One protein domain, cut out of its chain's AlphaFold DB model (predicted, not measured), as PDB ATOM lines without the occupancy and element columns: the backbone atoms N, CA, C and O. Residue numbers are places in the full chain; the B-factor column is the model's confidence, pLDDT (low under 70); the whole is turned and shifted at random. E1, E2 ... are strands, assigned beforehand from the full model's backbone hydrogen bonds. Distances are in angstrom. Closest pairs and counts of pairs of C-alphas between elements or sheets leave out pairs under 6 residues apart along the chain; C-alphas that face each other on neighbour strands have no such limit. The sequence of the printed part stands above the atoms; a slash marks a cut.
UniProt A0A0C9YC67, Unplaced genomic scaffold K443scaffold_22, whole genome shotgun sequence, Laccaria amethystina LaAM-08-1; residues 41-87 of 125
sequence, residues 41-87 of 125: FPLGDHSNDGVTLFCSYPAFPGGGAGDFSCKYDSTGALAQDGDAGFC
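This is residues 41 to 87 of the 125 residues of an uncharacterized protein of Laccaria amethystina LaAM-08-1 (UniProt A0A0C9YC67). With little regular structure, this is one small sheet of four short strands side by side, with residues 57 to 68 looping beyond one end. E1, E2, E3 and E4 form a meander, each the antiparallel neighbour of the one before. The class is all strand, with no named helix and under half, 18 of 47 printed residues, in named elements. The whole is compact, spanning 30 by 20 by 14 A, with a radius of gyration of the C-alphas of 10.2 A.

Inner strands E2, residues 52 to 56, and E3, residues 69 to 73, form a hairpin at 163 degrees; N 55 and O 70, 2.9 A apart, are within hydrogen-bond range. So are N 54 and O 47, 2.9 A, in the hairpin of E2 and edge strand E1, residues 46 to 48, and N 82 and O 69, 2.8 A, in that of E3 and edge strand E4, residues 78 to 82.

From first to last C-alpha, E1 is 7.1 A, E2 13.1 A, E3 13.6 A and E4 10.3 A. E1 begins at C-alpha 46 (116.884, 23.286, 285.038); E4 ends at C-alpha 82 (127.282, 31.022, 289.236).

The farthest C-alphas, Pro 61 and Thr 75, are 30.6 A apart. The printed part has no cut; the link E2 to E3 is long. No printed residue is under 70 in pLDDT.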
ATOM      1  N   PHE A  41     130.686  18.293 285.197       94.81
ATOM      2  CA  PHE A  41     129.558  17.934 286.052       94.81
ATOM      3  C   PHE A  41     128.266  17.862 285.231       94.81
ATOM      4  O   PHE A  41     128.020  18.733 284.395       94.81
ATOM      5  N   PRO A  42     127.425  16.834 285.448       95.44
ATOM      6  CA  PRO A  42     126.218  16.628 284.659       95.44
ATOM      7  C   PRO A  42     125.123  17.637 285.006       95.44
ATOM      8  O   PRO A  42     125.010  18.094 286.144       95.44
ATOM      9  N   LEU A  43     124.268  17.920 284.024       95.69
ATOM     10  CA  LEU A  43     123.069  18.730 284.201       95.69
ATOM     11  C   LEU A  43     122.144  18.120 285.265       95.69
ATOM     12  O   LEU A  43     121.712  16.970 285.153       95.69
ATOM     13  N   GLY A  44     121.816  18.922 286.273       93.62
ATOM     14  CA  GLY A  44     120.801  18.637 287.275       93.62
ATOM     15  C   GLY A  44     119.478  19.335 286.960       93.62
ATOM     16  O   GLY A  44     118.915  19.221 285.864       93.62
ATOM     17  N   ASP A  45     118.970  20.064 287.950       93.81
ATOM     18  CA  ASP A  45     117.737  20.830 287.817       93.81
ATOM     19  C   ASP A  45     117.914  21.987 286.830       93.81
ATOM     20  O   ASP A  45     118.913  22.710 286.842       93.81
ATOM     21  N   HIS A  46     116.904  22.192 285.993       95.75
ATOM     22  CA  HIS A  46     116.884  23.286 285.038       95.75
ATOM     23  C   HIS A  46     115.469  23.814 284.826       95.75
ATOM     24  O   HIS A  46     114.475  23.116 285.033       95.75
ATOM     25  N   SER A  47     115.380  25.067 284.398       96.06
ATOM     26  CA  SER A  47     114.120  25.702 284.028       96.06
ATOM     27  C   SER A  47     114.330  26.672 282.875       96.06
ATOM     28  O   SER A  47     115.391  27.277 282.730       96.06
ATOM     29  N   ASN A  48     113.306  26.809 282.039       95.25
ATOM     30  CA  ASN A  48     113.288  27.741 280.924       95.25
ATOM     31  C   ASN A  48     111.936  28.459 280.917       95.25
ATOM     32  O   ASN A  48     110.902  27.815 280.739       95.25
ATOM     33  N   ASP A  49     111.947  29.772 281.133       93.62
ATOM     34  CA  ASP A  49     110.748  30.619 281.083       93.62
ATOM     35  C   ASP A  49     110.615  31.402 279.757       93.62
ATOM     36  O   ASP A  49     109.723  32.235 279.604       93.62
ATOM     37  N   GLY A  50     111.494  31.125 278.786       89.00
ATOM     38  CA  GLY A  50     111.585  31.804 277.492       89.00
ATOM     39  C   GLY A  50     112.427  33.085 277.504       89.00
ATOM     40  O   GLY A  50     112.773  33.592 276.437       89.00
ATOM     41  N   VAL A  51     112.787  33.604 278.681       92.44
ATOM     42  CA  VAL A  51     113.614  34.811 278.850       92.44
ATOM     43  C   VAL A  51     114.935  34.487 279.542       92.44
ATOM     44  O   VAL A  51     115.975  35.035 279.185       92.44
ATOM     45  N   THR A  52     114.884  33.593 280.520       95.81
ATOM     46  CA  THR A  52     116.005  33.097 281.300       95.81
ATOM     47  C   THR A  52     115.990  31.576 281.272       95.81
ATOM     48  O   THR A  52     114.996  30.928 281.603       95.81
ATOM     49  N   LEU A  53     117.133  31.002 280.917       97.75
ATOM     50  CA  LEU A  53     117.396  29.576 281.028       97.75
ATOM     51  C   LEU A  53     118.328  29.356 282.217       97.75
ATOM     52  O   LEU A  53     119.464  29.821 282.203       97.75
ATOM     53  N   PHE A  54     117.850  28.658 283.240       97.88
ATOM     54  CA  PHE A  54     118.630  28.274 284.412       97.88
ATOM     55  C   PHE A  54     119.055  26.811 284.305       97.88
ATOM     56  O   PHE A  54     118.213  25.949 284.056       97.88
ATOM     57  N   CYS A  55     120.336  26.539 284.539       97.88
ATOM     58  CA  CYS A  55     120.933  25.206 284.500       97.88
ATOM     59  C   CYS A  55     121.782  24.996 285.756       97.88
ATOM     60  O   CYS A  55     122.691  25.796 285.989       97.88
ATOM     61  N   SER A  56     121.522  23.955 286.551       97.06
ATOM     62  CA  SER A  56     122.412  23.563 287.652       97.06
ATOM     63  C   SER A  56     123.314  22.393 287.274       97.06
ATOM     64  O   SER A  56     122.910  21.500 286.528       97.06
ATOM     65  N   TYR A  57     124.531  22.402 287.811       95.75
ATOM     66  CA  TYR A  57     125.567  21.395 287.592       95.75
ATOM     67  C   TYR A  57     126.110  20.929 288.951       95.75
ATOM     68  O   TYR A  57     127.179  21.345 289.393       95.75
ATOM     69  N   PRO A  58     125.340  20.130 289.708       92.88
ATOM     70  CA  PRO A  58     125.695  19.784 291.077       92.88
ATOM     71  C   PRO A  58     126.976  18.943 291.131       92.88
ATOM     72  O   PRO A  58     126.995  17.783 290.720       92.88
ATOM     73  N   ALA A  59     128.025  19.492 291.748       88.81
ATOM     74  CA  ALA A  59     129.278  18.771 291.965       88.81
ATOM     75  C   ALA A  59     129.156  17.607 292.969       88.81
ATOM     76  O   ALA A  59     129.951  16.665 292.950       88.81
ATOM     77  N   PHE A  60     128.155  17.660 293.854       85.19
ATOM     78  CA  PHE A  60     127.909  16.653 294.885       85.19
ATOM     79  C   PHE A  60     126.409  16.354 295.028       85.19
ATOM     80  O   PHE A  60     125.584  17.264 294.888       85.19
ATOM     81  N   PRO A  61     126.028  15.113 295.384       78.62
ATOM     82  CA  PRO A  61     124.641  14.778 295.689       78.62
ATOM     83  C   PRO A  61     124.095  15.629 296.843       78.62
ATOM     84  O   PRO A  61     124.703  15.698 297.909       78.62
ATOM     85  N   GLY A  62     122.926  16.242 296.645       70.38
ATOM     86  CA  GLY A  62     122.258  17.058 297.665       70.38
ATOM     87  C   GLY A  62     122.769  18.497 297.798       70.38
ATOM     88  O   GLY A  62     122.336  19.188 298.718       70.38
ATOM     89  N   GLY A  63     123.653  18.957 296.904       71.12
ATOM     90  CA  GLY A  63     123.951  20.386 296.754       71.12
ATOM     91  C   GLY A  63     122.703  21.176 296.345       71.12
ATOM     92  O   GLY A  63     121.810  20.638 295.684       71.12
ATOM     93  N   GLY A  64     122.608  22.440 296.757       73.62
ATOM     94  CA  GLY A  64     121.503  23.299 296.356       73.62
ATOM     95  C   GLY A  64     121.584  23.605 294.864       73.62
ATOM     96  O   GLY A  64     122.666  23.849 294.334       73.62
ATOM     97  N   ALA A  65     120.441  23.652 294.173       70.69
ATOM     98  CA  ALA A  65     120.408  23.914 292.731       70.69
ATOM     99  C   ALA A  65     121.106  25.233 292.331       70.69
ATOM    100  O   ALA A  65     121.543  25.371 291.198       70.69
ATOM    101  N   GLY A  66     121.229  26.204 293.243       75.31
ATOM    102  CA  GLY A  66     121.897  27.481 292.978       75.31
ATOM    103  C   GLY A  66     123.416  27.502 293.186       75.31
ATOM    104  O   GLY A  66     124.026  28.499 292.808       75.31
ATOM    105  N   ASP A  67     124.016  26.464 293.780       81.69
ATOM    106  CA  ASP A  67     125.414  26.505 294.248       81.69
ATOM    107  C   ASP A  67     126.437  26.411 293.104       81.69
ATOM    108  O   ASP A  67     127.503  27.014 293.181       81.69
ATOM    109  N   PHE A  68     126.076  25.687 292.044       93.56
ATOM    110  CA  PHE A  68     126.839  25.525 290.806       93.56
ATOM    111  C   PHE A  68     125.849  25.672 289.659       93.56
ATOM    112  O   PHE A  68     125.122  24.733 289.323       93.56
ATOM    113  N   SER A  69     125.689  26.895 289.158       96.31
ATOM    114  CA  SER A  69     124.631  27.182 288.190       96.31
ATOM    115  C   SER A  69     125.026  28.189 287.125       96.31
ATOM    116  O   SER A  69     125.783  29.128 287.357       96.31
ATOM    117  N   CYS A  70     124.435  28.017 285.950       98.31
ATOM    118  CA  CYS A  70     124.587  28.897 284.805       98.31
ATOM    119  C   CYS A  70     123.224  29.452 284.419       98.31
ATOM    120  O   CYS A  70     122.243  28.708 284.337       98.31
ATOM    121  N   LYS A  71     123.157  30.761 284.159       98.25
ATOM    122  CA  LYS A  71     121.964  31.383 283.581       98.25
ATOM    123  C   LYS A  71     122.274  31.968 282.226       98.25
ATOM    124  O   LYS A  71     123.223  32.740 282.090       98.25
ATOM    125  N   TYR A  72     121.426  31.654 281.263       98.19
ATOM    126  CA  TYR A  72     121.494  32.176 279.910       98.19
ATOM    127  C   TYR A  72     120.298  33.084 279.642       98.19
ATOM    128  O   TYR A  72     119.223  32.884 280.212       98.19
ATOM    129  N   ASP A  73     120.496  34.091 278.801       96.69
ATOM    130  CA  ASP A  73     119.422  34.970 278.344       96.69
ATOM    131  C   ASP A  73     118.616  34.346 277.190       96.69
ATOM    132  O   ASP A  73     118.877  33.228 276.732       96.69
ATOM    133  N   SER A  74     117.633  35.093 276.687       93.25
ATOM    134  CA  SER A  74     116.767  34.679 275.580       93.25
ATOM    135  C   SER A  74     117.491  34.485 274.246       93.25
ATOM    136  O   SER A  74     116.910  33.927 273.318       93.25
ATOM    137  N   THR A  75     118.744  34.932 274.128       93.12
ATOM    138  CA  THR A  75     119.605  34.696 272.959       93.12
ATOM    139  C   THR A  75     120.483  33.456 273.121       93.12
ATOM    140  O   THR A  75     121.220  33.098 272.202       93.12
ATOM    141  N   GLY A  76     120.406  32.795 274.280       94.75
ATOM    142  CA  GLY A  76     121.245  31.663 274.645       94.75
ATOM    143  C   GLY A  76     122.649  32.064 275.096       94.75
ATOM    144  O   GLY A  76     123.489  31.183 275.270       94.75
ATOM    145  N   ALA A  77     122.932  33.354 275.291       97.19
ATOM    146  CA  ALA A  77     124.227  33.819 275.777       97.19
ATOM    147  C   ALA A  77     124.301  33.725 277.305       97.19
ATOM    148  O   ALA A  77     123.303  33.922 277.999       97.19
ATOM    149  N   LEU A  78     125.488  33.421 277.840       98.25
ATOM    150  CA  LEU A  78     125.705  33.364 279.285       98.25
ATOM    151  C   LEU A  78     125.479  34.748 279.913       98.25
ATOM    152  O   LEU A  78     126.264  35.673 279.706       98.25
ATOM    153  N   ALA A  79     124.424  34.862 280.713       98.00
ATOM    154  CA  ALA A  79     124.030  36.081 281.407       98.00
ATOM    155  C   ALA A  79     124.586  36.135 282.838       98.00
ATOM    156  O   ALA A  79     124.951  37.204 283.327       98.00
ATOM    157  N   GLN A  80     124.662  34.986 283.515       97.81
ATOM    158  CA  GLN A  80     125.230  34.877 284.857       97.81
ATOM    159  C   GLN A  80     126.009  33.570 285.011       97.81
ATOM    160  O   GLN A  80     125.470  32.488 284.781       97.81
ATOM    161  N   ASP A  81     127.257  33.700 285.457       97.25
ATOM    162  CA  ASP A  81     128.132  32.595 285.844       97.25
ATOM    163  C   ASP A  81     128.089  32.436 287.369       97.25
ATOM    164  O   ASP A  81     128.627  33.265 288.108       97.25
ATOM    165  N   GLY A  82     127.363  31.424 287.834       95.38
ATOM    166  CA  GLY A  82     127.282  31.022 289.236       95.38
ATOM    167  C   GLY A  82     128.099  29.764 289.518       95.38
ATOM    168  O   GLY A  82     127.787  29.063 290.473       95.38
ATOM    169  N   ASP A  83     129.094  29.458 288.684       94.69
ATOM    170  CA  ASP A  83     129.840  28.200 288.717       94.69
ATOM    171  C   ASP A  83     131.354  28.436 288.592       94.69
ATOM    172  O   ASP A  83     132.082  27.759 287.876       94.69
ATOM    173  N   ALA A  84     131.847  29.485 289.255       93.75
ATOM    174  CA  ALA A  84     133.274  29.801 289.359       93.75
ATOM    175  C   ALA A  84     134.047  29.887 288.019       93.75
ATOM    176  O   ALA A  84     135.271  29.730 288.010       93.75
ATOM    177  N   GLY A  85     133.378  30.184 286.898       96.38
ATOM    178  CA  GLY A  85     134.013  30.240 285.578       96.38
ATOM    179  C   GLY A  85     133.792  29.006 284.702       96.38
ATOM    180  O   GLY A  85     134.233  29.018 283.549       96.38
ATOM    181  N   PHE A  86     133.137  27.961 285.214       97.56
ATOM    182  CA  PHE A  86     132.920  26.699 284.505       97.56
ATOM    183  C   PHE A  86     131.650  26.681 283.653       97.56
ATOM    184  O   PHE A  86     131.436  25.741 282.892       97.56
ATOM    185  N   CYS A  87     130.867  27.760 283.645       98.19
ATOM    186  CA  CYS A  87     129.737  27.869 282.735       98.19
ATOM    187  C   CYS A  87     130.171  27.938 281.259       98.19
ATOM    188  O   CYS A  87     130.940  28.838 280.873       98.19
TER     189      CYS A  87